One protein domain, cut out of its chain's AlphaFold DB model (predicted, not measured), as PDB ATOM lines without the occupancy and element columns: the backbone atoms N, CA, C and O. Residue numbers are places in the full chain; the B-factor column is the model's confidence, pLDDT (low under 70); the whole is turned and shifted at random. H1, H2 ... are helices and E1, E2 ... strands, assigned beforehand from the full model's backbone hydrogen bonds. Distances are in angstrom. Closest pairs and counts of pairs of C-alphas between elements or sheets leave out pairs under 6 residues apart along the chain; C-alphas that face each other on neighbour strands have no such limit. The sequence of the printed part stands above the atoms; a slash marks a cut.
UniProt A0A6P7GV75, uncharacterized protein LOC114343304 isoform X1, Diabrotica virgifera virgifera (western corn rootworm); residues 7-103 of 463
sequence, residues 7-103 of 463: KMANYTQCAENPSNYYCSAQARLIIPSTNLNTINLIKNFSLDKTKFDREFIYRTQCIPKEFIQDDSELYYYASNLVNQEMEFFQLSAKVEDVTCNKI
ATOM      1  N   LYS A   7     -38.054  25.830   7.104       88.38
ATOM      2  CA  LYS A   7     -38.613  24.980   6.049       88.38
ATOM      3  C   LYS A   7     -39.175  23.717   6.675       88.38
ATOM      4  O   LYS A   7     -38.522  23.109   7.525       88.38
ATOM      5  N   MET A   8     -40.382  23.349   6.261       87.88
ATOM      6  CA  MET A   8     -41.062  22.168   6.776       87.88
ATOM      7  C   MET A   8     -41.071  21.041   5.739       87.88
ATOM      8  O   MET A   8     -41.381  21.277   4.572       87.88
ATOM      9  N   ALA A   9     -40.729  19.824   6.160       86.88
ATOM     10  CA  ALA A   9     -40.999  18.610   5.399       86.88
ATOM     11  C   ALA A   9     -42.512  18.368   5.296       86.88
ATOM     12  O   ALA A   9     -43.281  18.752   6.176       86.88
ATOM     13  N   ASN A  10     -42.946  17.698   4.229       86.75
ATOM     14  CA  ASN A  10     -44.356  17.380   4.046       86.75
ATOM     15  C   ASN A  10     -44.809  16.354   5.100       86.75
ATOM     16  O   ASN A  10     -44.432  15.179   5.050       86.75
ATOM     17  N   TYR A  11     -45.632  16.805   6.051       84.75
ATOM     18  CA  TYR A  11     -46.132  15.949   7.120       84.75
ATOM     19  C   TYR A  11     -46.975  14.788   6.586       84.75
ATOM     20  O   TYR A  11     -46.806  13.666   7.054       84.75
ATOM     21  N   THR A  12     -47.860  15.016   5.606       85.19
ATOM     22  CA  THR A  12     -48.772  13.968   5.118       85.19
ATOM     23  C   THR A  12     -48.017  12.850   4.419       85.19
ATOM     24  O   THR A  12     -48.325  11.691   4.657       85.19
ATOM     25  N   GLN A  13     -46.990  13.189   3.635       88.12
ATOM     26  CA  GLN A  13     -46.108  12.197   3.012       88.12
ATOM     27  C   GLN A  13     -45.303  11.430   4.061       88.12
ATOM     28  O   GLN A  13     -45.191  10.210   4.002       88.12
ATOM     29  N   CYS A  14     -44.777  12.130   5.068       86.88
ATOM     30  CA  CYS A  14     -44.058  11.476   6.155       86.88
ATOM     31  C   CYS A  14     -44.959  10.502   6.936       86.88
ATOM     32  O   CYS A  14     -44.509   9.428   7.335       86.88
ATOM     33  N   ALA A  15     -46.234  10.868   7.102       85.75
ATOM     34  CA  ALA A  15     -47.253  10.096   7.803       85.75
ATOM     35  C   ALA A  15     -47.751   8.854   7.052       85.75
ATOM     36  O   ALA A  15     -48.420   8.026   7.670       85.75
ATOM     37  N   GLU A  16     -47.432   8.691   5.762       87.38
ATOM     38  CA  GLU A  16     -47.781   7.482   4.999       87.38
ATOM     39  C   GLU A  16     -47.160   6.225   5.617       87.38
ATOM     40  O   GLU A  16     -47.777   5.159   5.604       87.38
ATOM     41  N   ASN A  17     -45.968   6.354   6.212       86.62
ATOM     42  CA  ASN A  17     -45.344   5.280   6.969       86.62
ATOM     43  C   ASN A  17     -45.424   5.554   8.487       86.62
ATOM     44  O   ASN A  17     -44.718   6.428   8.995       86.62
ATOM     45  N   PRO A  18     -46.216   4.776   9.250       81.50
ATOM     46  CA  PRO A  18     -46.408   4.988  10.686       81.50
ATOM     47  C   PRO A  18     -45.161   4.700  11.540       81.50
ATOM     48  O   PRO A  18     -45.155   5.016  12.731       81.50
ATOM     49  N   SER A  19     -44.106   4.097  10.976       86.06
ATOM     50  CA  SER A  19     -42.817   3.963  11.664       86.06
ATOM     51  C   SER A  19     -41.970   5.235  11.616       86.06
ATOM     52  O   SER A  19     -40.951   5.297  12.297       86.06
ATOM     53  N   ASN A  20     -42.333   6.231  10.811       90.00
ATOM     54  CA  ASN A  20     -41.571   7.467  10.717       90.00
ATOM     55  C   ASN A  20     -41.886   8.412  11.880       90.00
ATOM     56  O   ASN A  20     -42.961   8.384  12.485       90.00
ATOM     57  N   TYR A  21     -40.928   9.281  12.173       90.06
ATOM     58  CA  TYR A  21     -41.067  10.371  13.122       90.06
ATOM     59  C   TYR A  21     -40.862  11.693  12.400       90.06
ATOM     60  O   TYR A  21     -40.096  11.804  11.441       90.06
ATOM     61  N   TYR A  22     -41.558  12.706  12.892       89.88
ATOM     62  CA  TYR A  22     -41.455  14.064  12.404       89.88
ATOM     63  C   TYR A  22     -40.573  14.862  13.362       89.88
ATOM     64  O   TYR A  22     -40.958  15.142  14.503       89.88
ATOM     65  N   CYS A  23     -39.366  15.183  12.914       90.88
ATOM     66  CA  CYS A  23     -38.320  15.772  13.740       90.88
ATOM     67  C   CYS A  23     -38.076  17.227  13.373       90.88
ATOM     68  O   CYS A  23     -38.020  17.561  12.197       90.88
ATOM     69  N   SER A  24     -37.910  18.088  14.370       90.44
ATOM     70  CA  SER A  24     -37.470  19.472  14.215       90.44
ATOM     71  C   SER A  24     -35.988  19.558  14.552       90.44
ATOM     72  O   SER A  24     -35.604  19.246  15.674       90.44
ATOM     73  N   ALA A  25     -35.173  19.984  13.593       92.44
ATOM     74  CA  ALA A  25     -33.739  20.169  13.734       92.44
ATOM     75  C   ALA A  25     -33.382  21.660  13.683       92.44
ATOM     76  O   ALA A  25     -33.780  22.374  12.754       92.44
ATOM     77  N   GLN A  26     -32.598  22.110  14.659       93.88
ATOM     78  CA  GLN A  26     -31.924  23.402  14.649       93.88
ATOM     79  C   GLN A  26     -30.472  23.188  14.219       93.88
ATOM     80  O   GLN A  26     -29.727  22.438  14.855       93.88
ATOM     81  N   ALA A  27     -30.056  23.850  13.142       93.12
ATOM     82  CA  ALA A  27     -28.704  23.727  12.611       93.12
ATOM     83  C   ALA A  27     -28.022  25.089  12.498       93.12
ATOM     84  O   ALA A  27     -28.610  26.049  12.008       93.12
ATOM     85  N   ARG A  28     -26.764  25.162  12.933       92.81
ATOM     86  CA  ARG A  28     -25.902  26.331  12.779       92.81
ATOM     87  C   ARG A  28     -25.183  26.276  11.437       92.81
ATOM     88  O   ARG A  28     -24.543  25.273  11.123       92.81
ATOM     89  N   LEU A  29     -25.246  27.352  10.664       90.44
ATOM     90  CA  LEU A  29     -24.539  27.474   9.394       90.44
ATOM     91  C   LEU A  29     -23.027  27.609   9.625       90.44
ATOM     92  O   LEU A  29     -22.562  28.442  10.402       90.44
ATOM     93  N   ILE A  30     -22.255  26.802   8.907       87.75
ATOM     94  CA  ILE A  30     -20.802  26.879   8.808       87.75
ATOM     95  C   ILE A  30     -20.480  27.465   7.436       87.75
ATOM     96  O   ILE A  30     -20.733  26.868   6.388       87.75
ATOM     97  N   ILE A  31     -19.930  28.673   7.453       83.12
ATOM     98  CA  ILE A  31     -19.645  29.435   6.242       83.12
ATOM     99  C   ILE A  31     -18.144  29.325   5.953       83.12
ATOM    100  O   ILE A  31     -17.340  29.629   6.840       83.12
ATOM    101  N   PRO A  32     -17.738  28.936   4.732       80.62
ATOM    102  CA  PRO A  32     -16.335  28.942   4.342       80.62
ATOM    103  C   PRO A  32     -15.718  30.337   4.495       80.62
ATOM    104  O   PRO A  32     -16.310  31.341   4.091       80.62
ATOM    105  N   SER A  33     -14.492  30.408   5.020       72.75
ATOM    106  CA  SER A  33     -13.755  31.666   5.237       72.75
ATOM    107  C   SER A  33     -13.495  32.469   3.956       72.75
ATOM    108  O   SER A  33     -13.185  33.656   4.022       72.75
ATOM    109  N   THR A  34     -13.658  31.844   2.790       71.81
ATOM    110  CA  THR A  34     -13.509  32.453   1.467       71.81
ATOM    111  C   THR A  34     -14.668  33.383   1.086       71.81
ATOM    112  O   THR A  34     -14.481  34.252   0.238       71.81
ATOM    113  N   ASN A  35     -15.846  33.267   1.715       75.38
ATOM    114  CA  ASN A  35     -17.026  34.070   1.377       75.38
ATOM    115  C   ASN A  35     -17.305  35.171   2.416       75.38
ATOM    116  O   ASN A  35     -18.292  35.137   3.158       75.38
ATOM    117  N   LEU A  36     -16.421  36.176   2.452       77.25
ATOM    118  CA  LEU A  36     -16.481  37.295   3.403       77.25
ATOM    119  C   LEU A  36     -17.813  38.068   3.347       77.25
ATOM    120  O   LEU A  36     -18.296  38.548   4.371       77.25
ATOM    121  N   ASN A  37     -18.426  38.164   2.162       80.69
ATOM    122  CA  ASN A  37     -19.684  38.884   1.962       80.69
ATOM    123  C   ASN A  37     -20.853  38.199   2.680       80.69
ATOM    124  O   ASN A  37     -21.606  38.869   3.384       80.69
ATOM    125  N   THR A  38     -20.981  36.874   2.560       78.75
ATOM    126  CA  THR A  38     -22.017  36.103   3.268       78.75
ATOM    127  C   THR A  38     -21.811  36.135   4.780       78.75
ATOM    128  O   THR A  38     -22.775  36.299   5.524       78.75
ATOM    129  N   ILE A  39     -20.556  36.056   5.238       80.81
ATOM    130  CA  ILE A  39     -20.213  36.162   6.664       80.81
ATOM    131  C   ILE A  39     -20.634  37.527   7.218       80.81
ATOM    132  O   ILE A  39     -21.297  37.593   8.251       80.81
ATOM    133  N   ASN A  40     -20.273  38.615   6.534       81.12
ATOM    134  CA  ASN A  40     -20.627  39.966   6.966       81.12
ATOM    135  C   ASN A  40     -22.139  40.190   6.935       81.12
ATOM    136  O   ASN A  40     -22.685  40.817   7.837       81.12
ATOM    137  N   LEU A  41     -22.824  39.646   5.929       84.06
ATOM    138  CA  LEU A  41     -24.274  39.716   5.831       84.06
ATOM    139  C   LEU A  41     -24.941  39.016   7.026       84.06
ATOM    140  O   LEU A  41     -25.719  39.657   7.724       84.06
ATOM    141  N   ILE A  42     -24.603  37.754   7.310       83.44
ATOM    142  CA  ILE A  42     -25.186  36.995   8.432       83.44
ATOM    143  C   ILE A  42     -24.873  37.669   9.769       83.44
ATOM    144  O   ILE A  42     -25.794  37.914  10.543       83.44
ATOM    145  N   LYS A  43     -23.624  38.096   9.996       83.25
ATOM    146  CA  LYS A  43     -23.259  38.847  11.207       83.25
ATOM    147  C   LYS A  43     -24.069  40.131  11.367       83.25
ATOM    148  O   LYS A  43     -24.489  40.447  12.474       83.25
ATOM    149  N   ASN A  44     -24.323  40.863  10.282       84.06
ATOM    150  CA  ASN A  44     -25.159  42.064  10.328       84.06
ATOM    151  C   ASN A  44     -26.616  41.744  10.692       84.06
ATOM    152  O   ASN A  44     -27.252  42.553  11.363       84.06
ATOM    153  N   PHE A  45     -27.146  40.590  10.273       83.31
ATOM    154  CA  PHE A  45     -28.464  40.125  10.711       83.31
ATOM    155  C   PHE A  45     -28.459  39.750  12.198       83.31
ATOM    156  O   PHE A  45     -29.300  40.249  12.935       83.31
ATOM    157  N   SER A  46     -27.486  38.962  12.657       80.69
ATOM    158  CA  SER A  46     -27.418  38.477  14.044       80.69
ATOM    159  C   SER A  46     -27.106  39.575  15.071       80.69
ATOM    160  O   SER A  46     -27.513  39.483  16.228       80.69
ATOM    161  N   LEU A  47     -26.416  40.648  14.669       82.06
ATOM    162  CA  LEU A  47     -26.188  41.822  15.521       82.06
ATOM    163  C   LEU A  47     -27.451  42.679  15.709       82.06
ATOM    164  O   LEU A  47     -27.560  43.400  16.707       82.06
ATOM    165  N   ASP A  48     -28.402  42.617  14.776       79.25
ATOM    166  CA  ASP A  48     -29.643  43.378  14.854       79.25
ATOM    167  C   ASP A  48     -30.726  42.597  15.610       79.25
ATOM    168  O   ASP A  48     -31.348  41.677  15.091       79.25
ATOM    169  N   LYS A  49     -31.027  43.032  16.839       70.94
ATOM    170  CA  LYS A  49     -32.041  42.413  17.717       70.94
ATOM    171  C   LYS A  49     -33.477  42.446  17.177       70.94
ATOM    172  O   LYS A  49     -34.369  41.917  17.832       70.94
ATOM    173  N   THR A  50     -33.731  43.164  16.088       70.19
ATOM    174  CA  THR A  50     -35.049  43.218  15.431       70.19
ATOM    175  C   THR A  50     -35.184  42.216  14.290       70.19
ATOM    176  O   THR A  50     -36.275  42.059  13.744       70.19
ATOM    177  N   LYS A  51     -34.091  41.531  13.945       79.31
ATOM    178  CA  LYS A  51     -34.055  40.509  12.910       79.31
ATOM    179  C   LYS A  51     -33.887  39.132  13.526       79.31
ATOM    180  O   LYS A  51     -33.379  38.996  14.639       79.31
ATOM    181  N   PHE A  52     -34.324  38.107  12.804       80.81
ATOM    182  CA  PHE A  52     -34.060  36.741  13.225       80.81
ATOM    183  C   PHE A  52     -32.574  36.432  13.064       80.81
ATOM    184  O   PHE A  52     -31.933  36.874  12.107       80.81
ATOM    185  N   ASP A  53     -32.037  35.652  13.998       82.62
ATOM    186  CA  ASP A  53     -30.661  35.190  13.917       82.62
ATOM    187  C   ASP A  53     -30.509  34.225  12.735       82.62
ATOM    188  O   ASP A  53     -31.110  33.149  12.712       82.62
ATOM    189  N   ARG A  54     -29.717  34.638  11.741       86.94
ATOM    190  CA  ARG A  54     -29.480  33.874  10.508       86.94
ATOM    191  C   ARG A  54     -28.232  33.001  10.585       86.94
ATOM    192  O   ARG A  54     -27.871  32.392   9.582       86.94
ATOM    193  N   GLU A  55     -27.578  32.922  11.746       87.69
ATOM    194  CA  GLU A  55     -26.581  31.879  12.015       87.69
ATOM    195  C   GLU A  55     -27.239  30.504  12.147       87.69
ATOM    196  O   GLU A  55     -26.599  29.489  11.874       87.69
ATOM    197  N   PHE A  56     -28.521  30.467  12.513       89.81
ATOM    198  CA  PHE A  56     -29.298  29.247  12.657       89.81
ATOM    199  C   PHE A  56     -30.330  29.105  11.545       89.81
ATOM    200  O   PHE A  56     -30.913  30.078  11.079       89.81
ATOM    201  N   ILE A  57     -30.590  27.861  11.164       91.88
ATOM    202  CA  ILE A  57     -31.713  27.463  10.324       91.88
ATOM    203  C   ILE A  57     -32.512  26.371  11.029       91.88
ATOM    204  O   ILE A  57     -31.969  25.561  11.782       91.88
ATOM    205  N   TYR A  58     -33.808  26.341  10.748       90.88
ATOM    206  CA  TYR A  58     -34.749  25.413  11.356       90.88
ATOM    207  C   TYR A  58     -35.395  24.571  10.263       90.88
ATOM    208  O   TYR A  58     -35.911  25.093   9.266       90.88
ATOM    209  N   ARG A  59     -35.338  23.252  10.427       91.62
ATOM    210  CA  ARG A  59     -35.849  22.286   9.456       91.62
ATOM    211  C   ARG A  59     -36.702  21.259  10.157       91.62
ATOM    212  O   ARG A  59     -36.249  20.678  11.135       91.62
ATOM    213  N   THR A  60     -37.891  20.986   9.633       91.06
ATOM    214  CA  THR A  60     -38.554  19.727   9.975       91.06
ATOM    215  C   THR A  60     -38.183  18.653   8.962       91.06
ATOM    216  O   THR A  60     -37.982  18.942   7.781       91.06
ATOM    217  N   GLN A  61     -38.038  17.422   9.433       91.75
ATOM    218  CA  GLN A  61     -37.531  16.289   8.672       91.75
ATOM    219  C   GLN A  61     -38.339  15.038   8.999       91.75
ATOM    220  O   GLN A  61     -38.827  14.871  10.118       91.75
ATOM    221  N   CYS A  62     -38.450  14.156   8.012       92.00
ATOM    222  CA  CYS A  62     -39.011  12.830   8.195       92.00
ATOM    223  C   CYS A  62     -37.875  11.849   8.483       92.00
ATOM    224  O   CYS A  62     -37.039  11.629   7.608       92.00
ATOM    225  N   ILE A  63     -37.826  11.291   9.692       92.81
ATOM    226  CA  ILE A  63     -36.752  10.386  10.115       92.81
ATOM    227  C   ILE A  63     -37.347   9.008  10.444       92.81
ATOM    228  O   ILE A  63     -38.275   8.923  11.255       92.81
ATOM    229  N   PRO A  64     -36.855   7.918   9.827       92.00
ATOM    230  CA  PRO A  64     -37.272   6.560  10.171       92.00
ATOM    231  C   PRO A  64     -36.919   6.183  11.617       92.00
ATOM    232  O   PRO A  64     -35.869   6.576  12.123       92.00
ATOM    233  N   LYS A  65     -37.746   5.347  12.263       89.94
ATOM    234  CA  LYS A  65     -37.525   4.860  13.644       89.94
ATOM    235  C   LYS A  65     -36.147   4.236  13.886       89.94
ATOM    236  O   LYS A  65     -35.667   4.264  15.016       89.94
ATOM    237  N   GLU A  66     -35.552   3.639  12.858       90.06
ATOM    238  CA  GLU A  66     -34.240   2.986  12.927       90.06
ATOM    239  C   GLU A  66     -33.169   3.944  13.462       90.06
ATOM    240  O   GLU A  66     -32.455   3.583  14.387       90.06
ATOM    241  N   PHE A  67     -33.180   5.200  13.009       90.19
ATOM    242  CA  PHE A  67     -32.188   6.217  13.369       90.19
ATOM    243  C   PHE A  67     -32.504   6.980  14.663       90.19
ATOM    244  O   PHE A  67     -31.825   7.947  14.970       90.19
ATOM    245  N   ILE A  68     -33.561   6.624  15.403       88.25
ATOM    246  CA  ILE A  68     -34.003   7.365  16.608       88.25
ATOM    247  C   ILE A  68     -33.563   6.670  17.895       88.25
ATOM    248  O   ILE A  68     -33.615   7.254  18.972       88.25
ATOM    249  N   GLN A  69     -33.164   5.402  17.805       85.81
ATOM    250  CA  GLN A  69     -32.795   4.614  18.982       85.81
ATOM    251  C   GLN A  69     -31.456   5.053  19.578       85.81
ATOM    252  O   GLN A  69     -31.265   4.911  20.784       85.81
ATOM    253  N   ASP A  70     -30.565   5.591  18.746       90.44
ATOM    254  CA  ASP A  70     -29.295   6.172  19.152       90.44
ATOM    255  C   ASP A  70     -29.242   7.646  18.737       90.44
ATOM    256  O   ASP A  70     -29.398   7.983  17.560       90.44
ATOM    257  N   ASP A  71     -28.980   8.523  19.706       89.12
ATOM    258  CA  ASP A  71     -28.785   9.951  19.467       89.12
ATOM    259  C   ASP A  71     -27.646  10.191  18.461       89.12
ATOM    260  O   ASP A  71     -27.712  11.113  17.651       89.12
ATOM    261  N   SER A  72     -26.604   9.354  18.446       91.56
ATOM    262  CA  SER A  72     -25.492   9.530  17.508       91.56
ATOM    263  C   SER A  72     -25.928   9.336  16.046       91.56
ATOM    264  O   SER A  72     -25.609  10.161  15.182       91.56
ATOM    265  N   GLU A  73     -26.737   8.307  15.785       92.69
ATOM    266  CA  GLU A  73     -27.309   8.015  14.470       92.69
ATOM    267  C   GLU A  73     -28.356   9.056  14.069       92.69
ATOM    268  O   GLU A  73     -28.369   9.496  12.915       92.69
ATOM    269  N   LEU A  74     -29.172   9.516  15.024       92.44
ATOM    270  CA  LEU A  74     -30.168  10.563  14.810       92.44
ATOM    271  C   LEU A  74     -29.515  11.851  14.313       92.44
ATOM    272  O   LEU A  74     -29.900  12.398  13.275       92.44
ATOM    273  N   TYR A  75     -28.513  12.339  15.046       93.94
ATOM    274  CA  TYR A  75     -27.822  13.579  14.705       93.94
ATOM    275  C   TYR A  75     -27.024  13.438  13.410       93.94
ATOM    276  O   TYR A  75     -26.967  14.394  12.632       93.94
ATOM    277  N   TYR A  76     -26.448  12.264  13.134       93.81
ATOM    278  CA  TYR A  76     -25.760  11.989  11.874       93.81
ATOM    279  C   TYR A  76     -26.725  12.029  10.680       93.81
ATOM    280  O   TYR A  76     -26.486  12.757   9.714       93.81
ATOM    281  N   TYR A  77     -27.850  11.312  10.765       94.19
ATOM    282  CA  TYR A  77     -28.857  11.265   9.707       94.19
ATOM    283  C   TYR A  77     -29.481  12.643   9.461       94.19
ATOM    284  O   TYR A  77     -29.529  13.114   8.321       94.19
ATOM    285  N   ALA A  78     -29.873  13.339  10.534       93.56
ATOM    286  CA  ALA A  78     -30.416  14.690  10.444       93.56
ATOM    287  C   ALA A  78     -29.399  15.673   9.843       93.56
ATOM    288  O   ALA A  78     -29.753  16.504   9.004       93.56
ATOM    289  N   SER A  79     -28.122  15.567  10.227       94.19
ATOM    290  CA  SER A  79     -27.053  16.400   9.668       94.19
ATOM    291  C   SER A  79     -26.833  16.134   8.186       94.19
ATOM    292  O   SER A  79     -26.625  17.088   7.437       94.19
ATOM    293  N   ASN A  80     -26.900  14.880   7.738       94.25
ATOM    294  CA  ASN A  80     -26.769  14.542   6.321       94.25
ATOM    295  C   ASN A  80     -27.891  15.169   5.490       94.25
ATOM    296  O   ASN A  80     -27.605  15.799   4.474       94.25
ATOM    297  N   LEU A  81     -29.143  15.073   5.947       93.44
ATOM    298  CA  LEU A  81     -30.284  15.681   5.255       93.44
ATOM    299  C   LEU A  81     -30.159  17.207   5.158       93.44
ATOM    300  O   LEU A  81     -30.398  17.780   4.094       93.44
ATOM    301  N   VAL A  82     -29.749  17.878   6.241       93.81
ATOM    302  CA  VAL A  82     -29.525  19.334   6.204       93.81
ATOM    303  C   VAL A  82     -28.372  19.679   5.265       93.81
ATOM    304  O   VAL A  82     -28.509  20.586   4.448       93.81
ATOM    305  N   ASN A  83     -27.241  18.974   5.348       93.25
ATOM    306  CA  ASN A  83     -26.063  19.289   4.537       93.25
ATOM    307  C   ASN A  83     -26.288  19.046   3.040       93.25
ATOM    308  O   ASN A  83     -25.821  19.853   2.243       93.25
ATOM    309  N   GLN A  84     -27.062  18.024   2.658       93.00
ATOM    310  CA  GLN A  84     -27.482  17.816   1.264       93.00
ATOM    311  C   GLN A  84     -28.250  19.023   0.707       93.00
ATOM    312  O   GLN A  84     -28.037  19.430  -0.431       93.00
ATOM    313  N   GLU A  85     -29.122  19.642   1.509       90.44
ATOM    314  CA  GLU A  85     -29.807  20.876   1.107       90.44
ATOM    315  C   GLU A  85     -28.843  22.071   1.043       90.44
ATOM    316  O   GLU A  85     -28.948  22.912   0.147       90.44
ATOM    317  N   MET A  86     -27.916  22.173   1.999       91.50
ATOM    318  CA  MET A  86     -26.988  23.305   2.100       91.50
ATOM    319  C   MET A  86     -25.903  23.297   1.018       91.50
ATOM    320  O   MET A  86     -25.400  24.367   0.664       91.50
ATOM    321  N   GLU A  87     -25.605  22.137   0.429       89.31
ATOM    322  CA  GLU A  87     -24.654  21.997  -0.675       89.31
ATOM    323  C   GLU A  87     -25.035  22.880  -1.875       89.31
ATOM    324  O   GLU A  87     -24.174  23.550  -2.449       89.31
ATOM    325  N   PHE A  88     -26.336  23.005  -2.175       88.62
ATOM    326  CA  PHE A  88     -26.844  23.914  -3.212       88.62
ATOM    327  C   PHE A  88     -26.441  25.381  -2.972       88.62
ATOM    328  O   PHE A  88     -26.237  26.147  -3.913       88.62
ATOM    329  N   PHE A  89     -26.301  25.775  -1.707       85.62
ATOM    330  CA  PHE A  89     -25.905  27.122  -1.301       85.62
ATOM    331  C   PHE A  89     -24.391  27.271  -1.102       85.62
ATOM    332  O   PHE A  89     -23.947  28.363  -0.745       85.62
ATOM    333  N   GLN A  90     -23.603  26.215  -1.345       87.19
ATOM    334  CA  GLN A  90     -22.164  26.153  -1.057       87.19
ATOM    335  C   GLN A  90     -21.851  26.409   0.430       87.19
ATOM    336  O   GLN A  90     -20.841  27.028   0.778       87.19
ATOM    337  N   LEU A  91     -22.747  25.960   1.310       87.62
ATOM    338  CA  LEU A  91     -22.628  26.069   2.761       87.62
ATOM    339  C   LEU A  91     -22.650  24.674   3.384       87.62
ATOM    340  O   LEU A  91     -23.159  23.725   2.794       87.62
ATOM    341  N   SER A  92     -22.137  24.564   4.605       89.56
ATOM    342  CA  SER A  92     -22.386  23.410   5.465       89.56
ATOM    343  C   SER A  92     -23.146  23.851   6.708       89.56
ATOM    344  O   SER A  92     -23.227  25.037   7.025       89.56
ATOM    345  N   ALA A  93     -23.756  22.906   7.408       92.12
ATOM    346  CA  ALA A  93     -24.461  23.169   8.647       92.12
ATOM    347  C   ALA A  93     -24.166  22.080   9.676       92.12
ATOM    348  O   ALA A  93     -24.048  20.894   9.354       92.12
ATOM    349  N   LYS A  94     -24.068  22.496  10.935       93.50
ATOM    350  CA  LYS A  94     -23.943  21.610  12.087       93.50
ATOM    351  C   LYS A  94     -25.258  21.604  12.845       93.50
ATOM    352  O   LYS A  94     -25.674  22.642  13.353       93.50
ATOM    353  N   VAL A  95     -25.897  20.447  12.932       93.94
ATOM    354  CA  VAL A  95     -27.100  20.271  13.751       93.94
ATOM    355  C   VAL A  95     -26.706  20.332  15.228       93.94
ATOM    356  O   VAL A  95     -25.780  19.638  15.648       93.94
ATOM    357  N   GLU A  96     -27.359  21.207  15.992       92.69
ATOM    358  CA  GLU A  96     -27.095  21.402  17.426       92.69
ATOM    359  C   GLU A  96     -28.193  20.820  18.310       92.69
ATOM    360  O   GLU A  96     -27.894  20.381  19.416       92.69
ATOM    361  N   ASP A  97     -29.432  20.788  17.816       91.94
ATOM    362  CA  ASP A  97     -30.574  20.221  18.528       91.94
ATOM    363  C   ASP A  97     -31.527  19.525  17.553       91.94
ATOM    364  O   ASP A  97     -31.764  20.013  16.439       91.94
ATOM    365  N   VAL A  98     -32.075  18.386  17.979       91.19
ATOM    366  CA  VAL A  98     -33.082  17.617  17.243       91.19
ATOM    367  C   VAL A  98     -34.151  17.140  18.215       91.19
ATOM    368  O   VAL A  98     -33.887  16.347  19.113       91.19
ATOM    369  N   THR A  99     -35.388  17.570  17.988       88.88
ATOM    370  CA  THR A  99     -36.554  17.097  18.738       88.88
ATOM    371  C   THR A  99     -37.471  16.301  17.819       88.88
ATOM    372  O   THR A  99     -38.030  16.851  16.869       88.88
ATOM    373  N   CYS A 100     -37.665  15.015  18.106       88.06
ATOM    374  CA  CYS A 100     -38.500  14.119  17.309       88.06
ATOM    375  C   CYS A 100     -39.847  13.836  17.967       88.06
ATOM    376  O   CYS A 100     -39.912  13.419  19.119       88.06
ATOM    377  N   ASN A 101     -40.924  13.982  17.195       84.44
ATOM    378  CA  ASN A 101     -42.265  13.585  17.601       84.44
ATOM    379  C   ASN A 101     -42.742  12.429  16.726       84.44
ATOM    380  O   ASN A 101     -42.618  12.471  15.500       84.44
ATOM    381  N   LYS A 102     -43.319  11.399  17.347       83.25
ATOM    382  CA  LYS A 102     -43.935  10.310  16.591       83.25
ATOM    383  C   LYS A 102     -45.117  10.833  15.779       83.25
ATOM    384  O   LYS A 102     -45.845  11.726  16.218       83.25
ATOM    385  N   ILE A 103     -45.296  10.272  14.591       79.56
ATOM    386  CA  ILE A 103     -46.424  10.600  13.730       79.56
ATOM    387  C   ILE A 103     -47.675   9.894  14.258       79.56
ATOM    388  O   ILE A 103     -47.666   8.693  14.527       79.56
TER     389      ILE A 103
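AT A GLANCE: This is residues 7 to 103 of the 463 residues of the protein "uncharacterized protein LOC114343304 isoform X1" of Diabrotica virgifera virgifera (western corn rootworm) (UniProt A0A6P7GV75). A strongly twisted sheet of three long strands, E2, E1 and E3, curls round one helix, H4, which packs on one of its faces. At one end of the strands H2 sits beyond the sheet, and residues 47 to 52 stick out there; the short H1 and H3 lie near the other end. The printed part has 97 residues with four named helices and three named strands, in the order H1 E1 H2 E2 H3 H4 E3; the sheet order is E2 - E1 - E3, antiparallel throughout, and the class is mixed, helices and strands. The whole is only just compact, close to loose, with a radius of gyration of the C-alphas of 15.0 A, and elongated, spanning 44 by 27 by 22 A.

HOW THE PARTS SIT: H1, residues 11 to 14, only grazes the sheet formed by E2, residues 56 to 64, E1, residues 20 to 30, and E3, residues 92 to 102. E1 is the inner strand and bends by 51 degrees at residue 24. E1 and E3 are antiparallel at 158 degrees, with N 24 and O 99 2.8 A apart, within hydrogen-bond range. H2, residues 36 to 47, is not on the sheet, but only just, with 4 pairs of C-alphas within 10 A. E2 and E1 are antiparallel at 149 degrees, with N 59 and O 25 2.9 A apart, within hydrogen-bond range. H3, residues 65 to 68, only grazes the sheet. H4, residues 71 to 87, touches H3 only at the corner, with residues 73 to 77 alone; the closest C-alphas are those of Phe 67 and Leu 74, 5.0 A apart. H4 is on the sheet, two layers, a helix on one face of a sheet; its closest C-alphas to E3 are those of Asn 83 and Ser 92, 5.6 A apart. E2, H3, H4 and E3 make a split strand-helix-strand unit, two strands running the same way with E1 between them, and its crossover is right-handed. Every O i to N i+4 pair is within hydrogen-bond range in H2 and H4; H1 and H3 are too short for one.

IN THESE COORDINATES: H1 begins at C-alpha 11, (-46.132, 15.949, 7.120). E1 is 28.5 A long, H2 16.2 A, E2 24.2 A, H4 23.8 A and E3 27.6 A. E3 ends at C-alpha 102, (-43.935, 10.310, 16.591).

THE WHOLE: The two C-alphas farthest apart are those of Pro 18 and Leu 36, 44.6 A. The printed part has no cut and no long link. The mean pLDDT of the printed part is 87.4, and no printed residue is under 70.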